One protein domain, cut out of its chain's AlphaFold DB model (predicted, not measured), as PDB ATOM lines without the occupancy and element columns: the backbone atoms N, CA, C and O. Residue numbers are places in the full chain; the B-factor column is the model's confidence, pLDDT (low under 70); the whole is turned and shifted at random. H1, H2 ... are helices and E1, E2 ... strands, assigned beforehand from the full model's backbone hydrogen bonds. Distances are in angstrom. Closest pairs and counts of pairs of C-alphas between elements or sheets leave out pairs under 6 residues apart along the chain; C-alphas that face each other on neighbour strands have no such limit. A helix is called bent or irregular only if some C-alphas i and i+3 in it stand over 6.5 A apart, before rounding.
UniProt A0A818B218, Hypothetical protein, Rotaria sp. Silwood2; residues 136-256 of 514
ATOM      1  N   SER A 136     234.570 221.991 205.894       49.97
ATOM      2  CA  SER A 136     235.943 221.853 206.417       49.97
ATOM      3  C   SER A 136     236.668 220.575 205.980       49.97
ATOM      4  O   SER A 136     237.869 220.453 206.224       49.97
ATOM      5  N   VAL A 137     235.969 219.629 205.343       61.31
ATOM      6  CA  VAL A 137     236.533 218.326 204.971       61.31
ATOM      7  C   VAL A 137     236.893 218.297 203.486       61.31
ATOM      8  O   VAL A 137     236.232 218.925 202.658       61.31
ATOM      9  N   SER A 138     237.963 217.585 203.125       70.31
ATOM     10  CA  SER A 138     238.386 217.492 201.725       70.31
ATOM     11  C   SER A 138     237.317 216.808 200.874       70.31
ATOM     12  O   SER A 138     236.904 215.679 201.159       70.31
ATOM     13  N   LYS A 139     236.924 217.460 199.770       80.00
ATOM     14  CA  LYS A 139     235.989 216.890 198.785       80.00
ATOM     15  C   LYS A 139     236.514 215.597 198.157       80.00
ATOM     16  O   LYS A 139     235.723 214.756 197.742       80.00
ATOM     17  N   LYS A 140     237.839 215.443 198.066       87.19
ATOM     18  CA  LYS A 140     238.516 214.297 197.449       87.19
ATOM     19  C   LYS A 140     239.606 213.799 198.390       87.19
ATOM     20  O   LYS A 140     240.560 214.534 198.669       87.19
ATOM     21  N   GLN A 141     239.461 212.581 198.901       88.06
ATOM     22  CA  GLN A 141     240.387 212.041 199.897       88.06
ATOM     23  C   GLN A 141     240.751 210.583 199.620       88.06
ATOM     24  O   GLN A 141     239.938 209.807 199.127       88.06
ATOM     25  N   ILE A 142     241.983 210.215 199.949       90.12
ATOM     26  CA  ILE A 142     242.472 208.842 199.999       90.12
ATOM     27  C   ILE A 142     242.914 208.569 201.429       90.12
ATOM     28  O   ILE A 142     243.696 209.329 201.998       90.12
ATOM     29  N   ILE A 143     242.405 207.485 201.997       90.25
ATOM     30  CA  ILE A 143     242.724 207.020 203.337       90.25
ATOM     31  C   ILE A 143     243.351 205.640 203.209       90.25
ATOM     32  O   ILE A 143     242.699 204.702 202.755       90.25
ATOM     33  N   TYR A 144     244.603 205.511 203.624       90.50
ATOM     34  CA  TYR A 144     245.243 204.216 203.819       90.50
ATOM     35  C   TYR A 144     244.991 203.722 205.240       90.50
ATOM     36  O   TYR A 144     245.109 204.499 206.185       90.50
ATOM     37  N   THR A 145     244.655 202.443 205.401       90.94
ATOM     38  CA  THR A 145     244.353 201.861 206.715       90.94
ATOM     39  C   THR A 145     244.767 200.401 206.807       90.94
ATOM     40  O   THR A 145     244.787 199.710 205.793       90.94
ATOM     41  N   TYR A 146     245.040 199.920 208.021       90.56
ATOM     42  CA  TYR A 146     245.195 198.495 208.323       90.56
ATOM     43  C   TYR A 146     243.919 197.852 208.891       90.56
ATOM     44  O   TYR A 146     243.917 196.660 209.189       90.56
ATOM     45  N   THR A 147     242.825 198.613 209.025       89.44
ATOM     46  CA  THR A 147     241.489 198.058 209.317       89.44
ATOM     47  C   THR A 147     241.142 197.015 208.259       89.44
ATOM     48  O   THR A 147     241.311 197.298 207.070       89.44
ATOM     49  N   GLN A 148     240.625 195.839 208.628       87.62
ATOM     50  CA  GLN A 148     240.337 194.807 207.629       87.62
ATOM     51  C   GLN A 148     239.165 195.232 206.733       87.62
ATOM     52  O   GLN A 148     238.222 195.903 207.161       87.62
ATOM     53  N   ILE A 149     239.185 194.843 205.453       88.06
ATOM     54  CA  ILE A 149     238.137 195.257 204.498       88.06
ATOM     55  C   ILE A 149     236.735 194.733 204.864       88.06
ATOM     56  O   ILE A 149     235.702 195.316 204.505       88.06
ATOM     57  N   TYR A 150     236.679 193.633 205.606       86.75
ATOM     58  CA  TYR A 150     235.424 193.044 206.052       86.75
ATOM     59  C   TYR A 150     234.888 193.687 207.333       86.75
ATOM     60  O   TYR A 150     233.689 193.572 207.582       86.75
ATOM     61  N   ASP A 151     235.712 194.442 208.065       86.12
ATOM     62  CA  ASP A 151     235.297 195.099 209.301       86.12
ATOM     63  C   ASP A 151     234.255 196.185 209.024       86.12
ATOM     64  O   ASP A 151     234.303 196.913 208.019       86.12
ATOM     65  N   THR A 152     233.292 196.304 209.932       84.69
ATOM     66  CA  THR A 152     232.306 197.385 209.917       84.69
ATOM     67  C   THR A 152     232.979 198.675 210.364       84.69
ATOM     68  O   THR A 152     233.610 198.696 211.416       84.69
ATOM     69  N   ILE A 153     232.832 199.751 209.593       84.00
ATOM     70  CA  ILE A 153     233.312 201.081 209.984       84.00
ATOM     71  C   ILE A 153     232.134 201.849 210.596       84.00
ATOM     72  O   ILE A 153     231.028 201.828 210.056       84.00
ATOM     73  N   ILE A 154     232.353 202.511 211.731       80.31
ATOM     74  CA  ILE A 154     231.294 203.224 212.457       80.31
ATOM     75  C   ILE A 154     231.112 204.644 211.888       80.31
ATOM     76  O   ILE A 154     231.960 205.516 212.080       80.31
ATOM     77  N   TYR A 155     229.976 204.906 211.233       78.44
ATOM     78  CA  TYR A 155     229.575 206.234 210.740       78.44
ATOM     79  C   TYR A 155     228.050 206.385 210.600       78.44
ATOM     80  O   TYR A 155     227.302 205.412 210.671       78.44
ATOM     81  N   ASP A 156     227.582 207.620 210.376       73.81
ATOM     82  CA  ASP A 156     226.168 207.908 210.107       73.81
ATOM     83  C   ASP A 156     225.771 207.486 208.682       73.81
ATOM     84  O   ASP A 156     226.105 208.137 207.686       73.81
ATOM     85  N   SER A 157     225.007 206.395 208.596       75.31
ATOM     86  CA  SER A 157     224.481 205.832 207.345       75.31
ATOM     87  C   SER A 157     223.577 206.775 206.537       75.31
ATOM     88  O   SER A 157     223.345 206.527 205.356       75.31
ATOM     89  N   ASN A 158     223.066 207.859 207.131       75.31
ATOM     90  CA  ASN A 158     222.231 208.822 206.405       75.31
ATOM     91  C   ASN A 158     223.052 209.730 205.479       75.31
ATOM     92  O   ASN A 158     222.531 210.249 204.491       75.31
ATOM     93  N   ILE A 159     224.335 209.918 205.798       77.38
ATOM     94  CA  ILE A 159     225.240 210.851 205.114       77.38
ATOM     95  C   ILE A 159     226.226 210.086 204.228       77.38
ATOM     96  O   ILE A 159     226.672 210.591 203.194       77.38
ATOM     97  N   VAL A 160     226.556 208.856 204.620       84.12
ATOM     98  CA  VAL A 160     227.575 208.033 203.979       84.12
ATOM     99  C   VAL A 160     226.940 206.968 203.089       84.12
ATOM    100  O   VAL A 160     226.194 206.112 203.557       84.12
ATOM    101  N   ASN A 161     227.303 206.972 201.805       87.50
ATOM    102  CA  ASN A 161     227.083 205.839 200.912       87.50
ATOM    103  C   ASN A 161     228.386 205.031 200.822       87.50
ATOM    104  O   ASN A 161     229.425 205.586 200.475       87.50
ATOM    105  N   GLU A 162     228.331 203.724 201.067       89.81
ATOM    106  CA  GLU A 162     229.496 202.833 200.985       89.81
ATOM    107  C   GLU A 162     229.426 201.942 199.736       89.81
ATOM    108  O   GLU A 162     228.391 201.351 199.413       89.81
ATOM    109  N   ILE A 163     230.557 201.810 199.047       91.25
ATOM    110  CA  ILE A 163     230.802 200.818 198.007       91.25
ATOM    111  C   ILE A 163     232.001 199.982 198.445       91.25
ATOM    112  O   ILE A 163     233.094 200.511 198.612       91.25
ATOM    113  N   LYS A 164     231.818 198.668 198.580       90.56
ATOM    114  CA  LYS A 164     232.934 197.715 198.631       90.56
ATOM    115  C   LYS A 164     233.177 197.213 197.215       90.56
ATOM    116  O   LYS A 164     232.244 196.683 196.609       90.56
ATOM    117  N   LEU A 165     234.368 197.456 196.670       86.81
ATOM    118  CA  LEU A 165     234.649 197.193 195.257       86.81
ATOM    119  C   LEU A 165     234.505 195.697 194.925       86.81
ATOM    120  O   LEU A 165     233.837 195.356 193.952       86.81
ATOM    121  N   ASN A 166     234.959 194.829 195.828       85.75
ATOM    122  CA  ASN A 166     234.874 193.371 195.717       85.75
ATOM    123  C   ASN A 166     233.446 192.807 195.632       85.75
ATOM    124  O   ASN A 166     233.252 191.680 195.179       85.75
ATOM    125  N   ASN A 167     232.441 193.573 196.059       86.69
ATOM    126  CA  ASN A 167     231.041 193.156 196.017       86.69
ATOM    127  C   ASN A 167     230.378 193.424 194.659       86.69
ATOM    128  O   ASN A 167     229.219 193.051 194.469       86.69
ATOM    129  N   LEU A 168     231.057 194.115 193.742       83.69
ATOM    130  CA  LEU A 168     230.526 194.476 192.432       83.69
ATOM    131  C   LEU A 168     231.079 193.536 191.366       83.69
ATOM    132  O   LEU A 168     232.285 193.330 191.272       83.69
ATOM    133  N   GLN A 169     230.189 192.959 190.556       81.44
ATOM    134  CA  GLN A 169     230.584 191.961 189.557       81.44
ATOM    135  C   GLN A 169     231.017 192.599 188.239       81.44
ATOM    136  O   GLN A 169     231.784 192.002 187.484       81.44
ATOM    137  N   THR A 170     230.515 193.801 187.944       84.19
ATOM    138  CA  THR A 170     230.737 194.464 186.659       84.19
ATOM    139  C   THR A 170     231.166 195.918 186.814       84.19
ATOM    140  O   THR A 170     230.728 196.644 187.704       84.19
ATOM    141  N   GLU A 171     231.984 196.379 185.871       82.75
ATOM    142  CA  GLU A 171     232.384 197.783 185.737       82.75
ATOM    143  C   GLU A 171     231.179 198.733 185.638       82.75
ATOM    144  O   GLU A 171     231.176 199.826 186.208       82.75
ATOM    145  N   LEU A 172     230.117 198.299 184.952       86.81
ATOM    146  CA  LEU A 172     228.895 199.077 184.778       86.81
ATOM    147  C   LEU A 172     228.174 199.326 186.111       86.81
ATOM    148  O   LEU A 172     227.652 200.419 186.326       86.81
ATOM    149  N   GLU A 173     228.168 198.353 187.024       87.94
ATOM    150  CA  GLU A 173     227.602 198.530 188.367       87.94
ATOM    151  C   GLU A 173     228.361 199.590 189.167       87.94
ATOM    152  O   GLU A 173     227.730 200.422 189.824       87.94
ATOM    153  N   VAL A 174     229.696 199.596 189.081       87.62
ATOM    154  CA  VAL A 174     230.553 200.604 189.726       87.62
ATOM    155  C   VAL A 174     230.198 201.995 189.203       87.62
ATOM    156  O   VAL A 174     229.901 202.897 189.987       87.62
ATOM    157  N   ILE A 175     230.149 202.152 187.876       88.50
ATOM    158  CA  ILE A 175     229.808 203.421 187.217       88.50
ATOM    159  C   ILE A 175     228.415 203.893 187.638       88.50
ATOM    160  O   ILE A 175     228.248 205.051 188.023       88.50
ATOM    161  N   ASN A 176     227.418 203.008 187.596       88.12
ATOM    162  CA  ASN A 176     226.040 203.351 187.939       88.12
ATOM    163  C   ASN A 176     225.908 203.758 189.408       88.12
ATOM    164  O   ASN A 176     225.232 204.745 189.700       88.12
ATOM    165  N   LYS A 177     226.578 203.060 190.336       89.00
ATOM    166  CA  LYS A 177     226.566 203.434 191.756       89.00
ATOM    167  C   LYS A 177     227.232 204.787 191.996       89.00
ATOM    168  O   LYS A 177     226.645 205.609 192.697       89.00
ATOM    169  N   ILE A 178     228.390 205.048 191.386       89.06
ATOM    170  CA  ILE A 178     229.083 206.341 191.502       89.06
ATOM    171  C   ILE A 178     228.200 207.465 190.946       89.06
ATOM    172  O   ILE A 178     227.931 208.431 191.652       89.06
ATOM    173  N   LYS A 179     227.656 207.315 189.732       86.75
ATOM    174  CA  LYS A 179     226.738 208.310 189.149       86.75
ATOM    175  C   LYS A 179     225.490 208.520 190.008       86.75
ATOM    176  O   LYS A 179     225.052 209.648 190.192       86.75
ATOM    177  N   SER A 180     224.935 207.455 190.588       85.56
ATOM    178  CA  SER A 180     223.760 207.560 191.461       85.56
ATOM    179  C   SER A 180     224.023 208.311 192.768       85.56
ATOM    180  O   SER A 180     223.077 208.816 193.361       85.56
ATOM    181  N   HIS A 181     225.269 208.367 193.250       86.75
ATOM    182  CA  HIS A 181     225.616 209.160 194.431       86.75
ATOM    183  C   HIS A 181     225.489 210.657 194.138       86.75
ATOM    184  O   HIS A 181     224.894 211.376 194.929       86.75
ATOM    185  N   PHE A 182     225.999 211.052 192.980       80.69
ATOM    186  CA  PHE A 182     226.040 212.409 192.457       80.69
ATOM    187  C   PHE A 182     224.650 212.937 192.045       80.69
ATOM    188  O   PHE A 182     224.258 214.040 192.398       80.69
ATOM    189  N   LEU A 183     223.793 212.082 191.474       79.50
ATOM    190  CA  LEU A 183     222.415 212.451 191.102       79.50
ATOM    191  C   LEU A 183     221.440 212.675 192.284       79.50
ATOM    192  O   LEU A 183     220.287 213.053 192.058       79.50
ATOM    193  N   LYS A 184     221.827 212.393 193.535       74.69
ATOM    194  CA  LYS A 184     220.926 212.508 194.699       74.69
ATOM    195  C   LYS A 184     220.887 213.943 195.225       74.69
ATOM    196  O   LYS A 184     221.852 214.413 195.803       74.69
ATOM    197  N   GLN A 185     219.718 214.580 195.169       69.19
ATOM    198  CA  GLN A 185     219.519 215.972 195.613       69.19
ATOM    199  C   GLN A 185     219.346 216.152 197.139       69.19
ATOM    200  O   GLN A 185     219.133 217.262 197.624       69.19
ATOM    201  N   ASP A 186     219.436 215.073 197.917       67.75
ATOM    202  CA  ASP A 186     219.136 215.044 199.355       67.75
ATOM    203  C   ASP A 186     220.327 215.501 200.225       67.75
ATOM    204  O   ASP A 186     220.831 214.739 201.060       67.75
ATOM    205  N   GLY A 187     220.774 216.742 200.028       69.75
ATOM    206  CA  GLY A 187     221.800 217.390 200.849       69.75
ATOM    207  C   GLY A 187     223.227 216.834 200.685       69.75
ATOM    208  O   GLY A 187     223.485 215.981 199.835       69.75
ATOM    209  N   PRO A 188     224.184 217.331 201.491       74.38
ATOM    210  CA  PRO A 188     225.588 216.948 201.396       74.38
ATOM    211  C   PRO A 188     225.793 215.486 201.819       74.38
ATOM    212  O   PRO A 188     225.252 215.034 202.830       74.38
ATOM    213  N   ARG A 189     226.587 214.737 201.047       80.00
ATOM    214  CA  ARG A 189     226.816 213.296 201.249       80.00
ATOM    215  C   ARG A 189     228.250 212.908 200.939       80.00
ATOM    216  O   ARG A 189     228.909 213.560 200.133       80.00
ATOM    217  N   ILE A 190     228.695 211.798 201.518       86.00
ATOM    218  CA  ILE A 190     230.039 211.256 201.306       86.00
ATOM    219  C   ILE A 190     229.933 209.866 200.685       86.00
ATOM    220  O   ILE A 190     229.221 209.000 201.190       86.00
ATOM    221  N   LEU A 191     230.627 209.659 199.571       90.38
ATOM    222  CA  LEU A 191     230.824 208.352 198.965       90.38
ATOM    223  C   LEU A 191     232.132 207.757 199.468       90.38
ATOM    224  O   LEU A 191     233.203 208.279 199.168       90.38
ATOM    225  N   ILE A 192     232.045 206.642 200.182       91.94
ATOM    226  CA  ILE A 192     233.200 205.831 200.555       91.94
ATOM    227  C   ILE A 192     233.314 204.682 199.567       91.94
ATOM    228  O   ILE A 192     232.375 203.902 199.410       91.94
ATOM    229  N   ILE A 193     234.479 204.538 198.944       93.81
ATOM    230  CA  ILE A 193     234.812 203.367 198.136       93.81
ATOM    231  C   ILE A 193     235.945 202.623 198.831       93.81
ATOM    232  O   ILE A 193     237.061 203.131 198.925       93.81
ATOM    233  N   ARG A 194     235.644 201.428 199.333       93.88
ATOM    234  CA  ARG A 194     236.599 200.537 199.993       93.88
ATOM    235  C   ARG A 194     237.245 199.635 198.960       93.88
ATOM    236  O   ARG A 194     236.537 198.976 198.196       93.88
ATOM    237  N   VAL A 195     238.570 199.616 198.975       92.81
ATOM    238  CA  VAL A 195     239.405 198.856 198.047       92.81
ATOM    239  C   VAL A 195     240.358 197.987 198.851       92.81
ATOM    240  O   VAL A 195     241.075 198.497 199.713       92.81
ATOM    241  N   ASP A 196     240.377 196.691 198.569       91.44
ATOM    242  CA  ASP A 196     241.394 195.781 199.091       91.44
ATOM    243  C   ASP A 196     242.655 195.950 198.249       91.44
ATOM    244  O   ASP A 196     242.695 195.619 197.061       91.44
ATOM    245  N   TYR A 197     243.704 196.499 198.853       89.19
ATOM    246  CA  TYR A 197     244.922 196.806 198.122       89.19
ATOM    247  C   TYR A 197     245.613 195.553 197.579       89.19
ATOM    248  O   TYR A 197     246.215 195.610 196.509       89.19
ATOM    249  N   LEU A 198     245.514 194.411 198.262       85.06
ATOM    250  CA  LEU A 198     246.200 193.199 197.825       85.06
ATOM    251  C   LEU A 198     245.560 192.633 196.553       85.06
ATOM    252  O   LEU A 198     246.252 192.283 195.593       85.06
ATOM    253  N   THR A 199     244.230 192.567 196.534       86.88
ATOM    254  CA  THR A 199     243.484 191.895 195.467       86.88
ATOM    255  C   THR A 199     243.060 192.845 194.343       86.88
ATOM    256  O   THR A 199     242.982 192.429 193.184       86.88
ATOM    257  N   GLU A 200     242.872 194.136 194.634       87.06
ATOM    258  CA  GLU A 200     242.209 195.083 193.728       87.06
ATOM    259  C   GLU A 200     243.095 196.250 193.274       87.06
ATOM    260  O   GLU A 200     242.627 197.093 192.505       87.06
ATOM    261  N   TYR A 201     244.385 196.314 193.646       84.56
ATOM    262  CA  TYR A 201     245.245 197.452 193.258       84.56
ATOM    263  C   TYR A 201     245.270 197.722 191.746       84.56
ATOM    264  O   TYR A 201     245.404 198.868 191.320       84.56
ATOM    265  N   LYS A 202     245.114 196.683 190.914       84.81
ATOM    266  CA  LYS A 202     245.075 196.811 189.447       84.81
ATOM    267  C   LYS A 202     243.851 197.586 188.952       84.81
ATOM    268  O   LYS A 202     243.914 198.210 187.898       84.81
ATOM    269  N   GLN A 203     242.757 197.569 189.710       86.38
ATOM    270  CA  GLN A 203     241.509 198.251 189.371       86.38
ATOM    271  C   GLN A 203     241.547 199.746 189.719       86.38
ATOM    272  O   GLN A 203     240.715 200.510 189.232       86.38
ATOM    273  N   LEU A 204     242.535 200.205 190.498       88.50
ATOM    274  CA  LEU A 204     242.640 201.606 190.920       88.50
ATOM    275  C   LEU A 204     242.772 202.581 189.742       88.50
ATOM    276  O   LEU A 204     242.237 203.686 189.809       88.50
ATOM    277  N   LEU A 205     243.438 202.181 188.651       88.31
ATOM    278  CA  LEU A 205     243.538 203.018 187.449       88.31
ATOM    279  C   LEU A 205     242.167 203.217 186.797       88.31
ATOM    280  O   LEU A 205     241.791 204.336 186.454       88.31
ATOM    281  N   PHE A 206     241.413 202.130 186.655       89.12
ATOM    282  CA  PHE A 206     240.059 202.162 186.119       89.12
ATOM    283  C   PHE A 206     239.138 203.019 186.997       89.12
ATOM    284  O   PHE A 206     238.477 203.933 186.501       89.12
ATOM    285  N   LEU A 207     239.181 202.804 188.315       90.62
ATOM    286  CA  LEU A 207     238.414 203.584 189.283       90.62
ATOM    287  C   LEU A 207     238.748 205.082 189.207       90.62
ATOM    288  O   LEU A 207     237.839 205.910 189.203       90.62
ATOM    289  N   LYS A 208     240.035 205.437 189.071       90.88
ATOM    290  CA  LYS A 208     240.475 206.827 188.870       90.88
ATOM    291  C   LYS A 208     239.785 207.465 187.664       90.88
ATOM    292  O   LYS A 208     239.279 208.579 187.783       90.88
ATOM    293  N   HIS A 209     239.743 206.778 186.523       89.50
ATOM    294  CA  HIS A 209     239.111 207.308 185.312       89.50
ATOM    295  C   HIS A 209     237.603 207.516 185.476       89.50
ATOM    296  O   HIS A 209     237.093 208.558 185.067       89.50
ATOM    297  N   ILE A 210     236.894 206.577 186.111       88.69
ATOM    298  CA  ILE A 210     235.458 206.745 186.379       88.69
ATOM    299  C   ILE A 210     235.212 207.953 187.279       88.69
ATOM    300  O   ILE A 210     234.318 208.748 187.003       88.69
ATOM    301  N   LEU A 211     235.992 208.082 188.354       89.31
ATOM    302  CA  LEU A 211     235.814 209.142 189.340       89.31
ATOM    303  C   LEU A 211     236.084 210.523 188.756       89.31
ATOM    304  O   LEU A 211     235.312 211.435 189.020       89.31
ATOM    305  N   ILE A 212     237.133 210.673 187.942       86.62
ATOM    306  CA  ILE A 212     237.411 211.938 187.250       86.62
ATOM    307  C   ILE A 212     236.220 212.325 186.373       86.62
ATOM    308  O   ILE A 212     235.684 213.412 186.541       86.62
ATOM    309  N   ASN A 213     235.744 211.409 185.525       84.12
ATOM    310  CA  ASN A 213     234.620 211.690 184.633       84.12
ATOM    311  C   ASN A 213     233.340 212.038 185.410       84.12
ATOM    312  O   ASN A 213     232.652 212.991 185.067       84.12
ATOM    313  N   ALA A 214     233.034 211.286 186.472       80.88
ATOM    314  CA  ALA A 214     231.843 211.523 187.281       80.88
ATOM    315  C   ALA A 214     231.892 212.874 188.013       80.88
ATOM    316  O   ALA A 214     230.880 213.564 188.080       80.88
ATOM    317  N   ILE A 215     233.061 213.265 188.528       80.88
ATOM    318  CA  ILE A 215     233.249 214.548 189.212       80.88
ATOM    319  C   ILE A 215     233.238 215.720 188.217       80.88
ATOM    320  O   ILE A 215     232.686 216.777 188.518       80.88
ATOM    321  N   ASP A 216     233.840 215.557 187.039       77.81
ATOM    322  CA  ASP A 216     233.895 216.613 186.024       77.81
ATOM    323  C   ASP A 216     232.512 216.872 185.405       77.81
ATOM    324  O   ASP A 216     232.150 218.030 185.182       77.81
ATOM    325  N   ASP A 217     231.703 215.828 185.198       69.94
ATOM    326  CA  ASP A 217     230.314 215.958 184.737       69.94
ATOM    327  C   ASP A 217     229.443 216.757 185.730       69.94
ATOM    328  O   ASP A 217     228.597 217.549 185.305       69.94
ATOM    329  N   GLU A 218     229.700 216.600 187.034       63.62
ATOM    330  CA  GLU A 218     229.034 217.289 188.151       63.62
ATOM    331  C   GLU A 218     229.498 218.731 188.367       63.62
ATOM    332  O   GLU A 218     228.719 219.556 188.829       63.62
ATOM    333  N   SER A 219     230.741 219.072 188.006       55.81
ATOM    334  CA  SER A 219     231.339 220.404 188.231       55.81
ATOM    335  C   SER A 219     230.580 221.584 187.587       55.81
ATOM    336  O   SER A 219     230.932 222.747 187.796       55.81
ATOM    337  N   LYS A 220     229.525 221.289 186.819       55.66
ATOM    338  CA  LYS A 220     228.585 222.239 186.215       55.66
ATOM    339  C   LYS A 220     227.521 222.753 187.197       55.66
ATOM    340  O   LYS A 220     226.970 223.821 186.941       55.66
ATOM    341  N   GLU A 221     227.271 222.061 188.311       55.19
ATOM    342  CA  GLU A 221     226.396 222.513 189.401       55.19
ATOM    343  C   GLU A 221     227.124 222.389 190.758       55.19
ATOM    344  O   GLU A 221     227.863 221.432 190.984       55.19
ATOM    345  N   PRO A 222     226.986 223.356 191.683       54.50
ATOM    346  CA  PRO A 222     227.667 223.288 192.971       54.50
ATOM    347  C   PRO A 222     227.045 222.193 193.847       54.50
ATOM    348  O   PRO A 222     226.039 222.425 194.515       54.50
ATOM    349  N   SER A 223     227.662 221.009 193.861       63.59
ATOM    350  CA  SER A 223     227.315 219.922 194.776       63.59
ATOM    351  C   SER A 223     228.276 219.857 195.977       63.59
ATOM    352  O   SER A 223     229.497 220.062 195.875       63.59
ATOM    353  N   ASP A 224     227.710 219.585 197.156       73.44
ATOM    354  CA  ASP A 224     228.438 219.369 198.418       73.44
ATOM    355  C   ASP A 224     228.801 217.880 198.618       73.44
ATOM    356  O   ASP A 224     228.980 217.399 199.741       73.44
ATOM    357  N   HIS A 225     228.883 217.121 197.522       78.38
ATOM    358  CA  HIS A 225     229.251 215.711 197.537       78.38
ATOM    359  C   HIS A 225     230.768 215.531 197.665       78.38
ATOM    360  O   HIS A 225     231.555 216.215 197.006       78.38
ATOM    361  N   CYS A 226     231.181 214.592 198.517       85.06
ATOM    362  CA  CYS A 226     232.587 214.244 198.727       85.06
ATOM    363  C   CYS A 226     232.838 212.780 198.355       85.06
ATOM    364  O   CYS A 226     231.989 211.923 198.589       85.06
ATOM    365  N   VAL A 227     234.027 212.476 197.831       89.19
ATOM    366  CA  VAL A 227     234.437 211.113 197.466       89.19
ATOM    367  C   VAL A 227     235.719 210.732 198.173       89.19
ATOM    368  O   VAL A 227     236.762 211.365 197.973       89.19
ATOM    369  N   TRP A 228     235.654 209.668 198.966       90.62
ATOM    370  CA  TRP A 228     236.787 209.132 199.702       90.62
ATOM    371  C   TRP A 228     237.094 207.702 199.266       90.62
ATOM    372  O   TRP A 228     236.222 206.832 199.243       90.62
ATOM    373  N   LEU A 229     238.359 207.455 198.943       93.19
ATOM    374  CA  LEU A 229     238.891 206.121 198.699       93.19
ATOM    375  C   LEU A 229     239.512 205.599 199.987       93.19
ATOM    376  O   LEU A 229     240.450 206.201 200.499       93.19
ATOM    377  N   VAL A 230     239.012 204.480 200.499       93.31
ATOM    378  CA  VAL A 230     239.581 203.795 201.663       93.31
ATOM    379  C   VAL A 230     240.321 202.564 201.163       93.31
ATOM    380  O   VAL A 230     239.710 201.599 200.705       93.31
ATOM    381  N   ILE A 231     241.646 202.621 201.215       92.50
ATOM    382  CA  ILE A 231     242.538 201.571 200.743       92.50
ATOM    383  C   ILE A 231     242.964 200.733 201.950       92.50
ATOM    384  O   ILE A 231     243.713 201.197 202.811       92.50
ATOM    385  N   HIS A 232     242.465 199.501 201.994       93.00
ATOM    386  CA  HIS A 232     242.758 198.525 203.036       93.00
ATOM    387  C   HIS A 232     244.079 197.823 202.732       93.00
ATOM    388  O   HIS A 232     244.231 197.179 201.695       93.00
ATOM    389  N   LEU A 233     245.036 197.981 203.637       91.44
ATOM    390  CA  LEU A 233     246.386 197.447 203.563       91.44
ATOM    391  C   LEU A 233     246.541 196.239 204.487       91.44
ATOM    392  O   LEU A 233     245.849 196.115 205.495       91.44
ATOM    393  N   GLN A 234     247.522 195.397 204.177       90.00
ATOM    394  CA  GLN A 234     247.969 194.314 205.047       90.00
ATOM    395  C   GLN A 234     249.462 194.478 205.303       90.00
ATOM    396  O   GLN A 234     250.266 194.379 204.376       90.00
ATOM    397  N   ARG A 235     249.830 194.762 206.556       87.12
ATOM    398  CA  ARG A 235     251.203 195.070 206.982       87.12
ATOM    399  C   ARG A 235     252.216 194.011 206.537       87.12
ATOM    400  O   ARG A 235     253.286 194.375 206.063       87.12
ATOM    401  N   ASN A 236     251.866 192.732 206.647       85.31
ATOM    402  CA  ASN A 236     252.689 191.588 206.243       85.31
ATOM    403  C   ASN A 236     252.876 191.436 204.719       85.31
ATOM    404  O   ASN A 236     253.824 190.781 204.297       85.31
ATOM    405  N   MET A 237     252.016 192.049 203.896       81.88
ATOM    406  CA  MET A 237     251.994 191.874 202.434       81.88
ATOM    407  C   MET A 237     252.283 193.161 201.646       81.88
ATOM    408  O   MET A 237     252.185 193.183 200.416       81.88
ATOM    409  N   LEU A 238     252.673 194.256 202.309       75.62
ATOM    410  CA  LEU A 238     252.917 195.545 201.642       75.62
ATOM    411  C   LEU A 238     254.008 195.491 200.561       75.62
ATOM    412  O   LEU A 238     253.960 196.274 199.615       75.62
ATOM    413  N   GLY A 239     254.960 194.560 200.675       69.94
ATOM    414  CA  GLY A 239     256.009 194.344 199.676       69.94
ATOM    415  C   GLY A 239     255.533 193.718 198.355       69.94
ATOM    416  O   GLY A 239     256.268 193.751 197.365       69.94
ATOM    417  N   GLU A 240     254.328 193.143 198.313       71.75
ATOM    418  CA  GLU A 240     253.848 192.364 197.163       71.75
ATOM    419  C   GLU A 240     253.097 193.214 196.124       71.75
ATOM    420  O   GLU A 240     253.131 192.923 194.924       71.75
ATOM    421  N   ALA A 241     252.455 194.303 196.554       67.81
ATOM    422  CA  ALA A 241     251.644 195.156 195.692       67.81
ATOM    423  C   ALA A 241     252.450 196.332 195.109       67.81
ATOM    424  O   ALA A 241     252.999 197.170 195.824       67.81
ATOM    425  N   LYS A 242     252.477 196.440 193.775       68.12
ATOM    426  CA  LYS A 242     253.120 197.545 193.042       68.12
ATOM    427  C   LYS A 242     252.062 198.414 192.371       68.12
ATOM    428  O   LYS A 242     251.707 198.172 191.218       68.12
ATOM    429  N   ASN A 243     251.563 199.424 193.079       67.94
ATOM    430  CA  ASN A 243     250.682 200.426 192.490       67.94
ATOM    431  C   ASN A 243     251.445 201.719 192.166       67.94
ATOM    432  O   ASN A 243     252.080 202.307 193.036       67.94
ATOM    433  N   ASN A 244     251.321 202.180 190.920       70.88
ATOM    434  CA  ASN A 244     251.880 203.450 190.443       70.88
ATOM    435  C   ASN A 244     250.787 204.485 190.120       70.88
ATOM    436  O   ASN A 244     251.074 205.524 189.528       70.88
ATOM    437  N   VAL A 245     249.522 204.195 190.440       81.00
ATOM    438  CA  VAL A 245     248.409 205.110 190.182       81.00
ATOM    439  C   VAL A 245     248.460 206.253 191.188       81.00
ATOM    440  O   VAL A 245     248.333 206.050 192.391       81.00
ATOM    441  N   LEU A 246     248.618 207.466 190.669       80.44
ATOM    442  CA  LEU A 246     248.656 208.698 191.451       80.44
ATOM    443  C   LEU A 246     247.355 209.469 191.274       80.44
ATOM    444  O   LEU A 246     246.858 209.572 190.154       80.44
ATOM    445  N   PHE A 247     246.814 210.024 192.352       82.25
ATOM    446  CA  PHE A 247     245.614 210.861 192.333       82.25
ATOM    447  C   PHE A 247     246.001 212.313 192.619       82.25
ATOM    448  O   PHE A 247     246.006 212.753 193.765       82.25
ATOM    449  N   HIS A 248     246.360 213.042 191.564       79.06
ATOM    450  CA  HIS A 248     246.771 214.446 191.640       79.06
ATOM    451  C   HIS A 248     245.701 215.322 192.295       79.06
ATOM    452  O   HIS A 248     244.523 215.229 191.940       79.06
ATOM    453  N   GLY A 249     246.112 216.157 193.250       77.00
ATOM    454  CA  GLY A 249     245.216 217.072 193.968       77.00
ATOM    455  C   GLY A 249     244.220 216.408 194.932       77.00
ATOM    456  O   GLY A 249     243.301 217.073 195.408       77.00
ATOM    457  N   TRP A 250     244.359 215.108 195.220       85.56
ATOM    458  CA  TRP A 250     243.596 214.441 196.282       85.56
ATOM    459  C   TRP A 250     244.361 214.524 197.601       85.56
ATOM    460  O   TRP A 250     245.574 214.318 197.641       85.56
ATOM    461  N   GLN A 251     243.653 214.781 198.702       85.06
ATOM    462  CA  GLN A 251     244.268 214.709 200.024       85.06
ATOM    463  C   GLN A 251     244.529 213.247 200.382       85.06
ATOM    464  O   GLN A 251     243.628 212.420 200.277       85.06
ATOM    465  N   VAL A 252     245.740 212.933 200.833       86.19
ATOM    466  CA  VAL A 252     246.127 211.575 201.225       86.19
ATOM    467  C   VAL A 252     246.471 211.559 202.708       86.19
ATOM    468  O   VAL A 252     247.293 212.351 203.167       86.19
ATOM    469  N   ASP A 253     245.846 210.656 203.454       87.00
ATOM    470  CA  ASP A 253     246.121 210.430 204.867       87.00
ATOM    471  C   ASP A 253     246.249 208.930 205.149       87.00
ATOM    472  O   ASP A 253     245.640 208.094 204.483       87.00
ATOM    473  N   MET A 254     247.021 208.597 206.176       87.00
ATOM    474  CA  MET A 254     246.987 207.288 206.806       87.00
ATOM    475  C   MET A 254     246.195 207.358 208.109       87.00
ATOM    476  O   MET A 254     246.356 208.294 208.893       87.00
ATOM    477  N   ILE A 255     245.331 206.366 208.308       87.44
ATOM    478  CA  ILE A 255     244.590 206.112 209.538       87.44
ATOM    479  C   ILE A 255     244.706 204.613 209.817       87.44
ATOM    480  O   ILE A 255     244.016 203.817 209.180       87.44
ATOM    481  N   ASP A 256     245.589 204.222 210.735       82.50
ATOM    482  CA  ASP A 256     245.891 202.812 211.021       82.50
ATOM    483  C   ASP A 256     244.632 201.987 211.308       82.50
ATOM    484  O   ASP A 256     244.393 200.987 210.631       82.50
TER     485      ASP A 256
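This is residues 136 to 256 of the 514 residues of the protein "Hypothetical protein" of Rotaria sp. Silwood2 (UniProt A0A818B218). One twisted sheet of five parallel strands forms a wall, with two helices, H1 and H2, covering one face and no named helix on the other: two layers. The 121 printed residues run E1 E2 H1 E3 H2 E4 E5, and the sheet's order is E2 E3 E4 E1 E5. The class is mixed, helices and strands; the whole is compact, with a radius of gyration of the C-alphas of 14.1 A and spans of 43 by 29 by 28 A.

E1, residues 140 to 145, begins at C-alpha 140 (238.516, 214.297, 197.449). E2 is residues 160 to 164, H1 171 to 182 (17.3 A), E3 190 to 196 (19.3 A). H2, residues 197 to 218, measures 27.8 A; it is irregular, C-alphas 199 and 202 being 7.9 A apart, with a kink of 56 degrees near residue 204. E4 is residues 226 to 232 (19.2 A); E5, 251 to 254, ends at C-alpha 254 (246.987, 207.288, 206.806).

Across the sheet, N 161 and O 190 (E2, E3) are 2.9 A apart, N 191 and O 226 (E3, E4) 2.8 A, N 143 and O 229 (E4, E1) 2.8 A, and N 142 and O 251 (E1, E5) 2.8 A, within hydrogen-bond range. E2, H1, E3 and E3, H2, E4 are strand-helix-strand units, parallel neighbour strands joined through a helix, with right-handed crossovers. H1, height over the sheet 10.3 A, and H2, 8.3 A, run along the strands. H2 touches H1 with residues 210 to 218 alone, at a steep tilt of 47 degrees, the same way; the closest C-alphas, of Lys 179 and Ala 214, are 6.3 A apart. O i to N i+4 pairs are within range in 7 of 8 for H1 and 13 of 18 for H2.

The C-alphas of Glu 221 and Asn 236, the two farthest apart, are 43.9 A apart. The printed part has no cut. The links E1 to E2 and E4 to E5 are long. Mean pLDDT of the printed part is 82.4; residues 136 to 137, 185 to 187, 217 to 223, 239 and 241 to 243 are under 70.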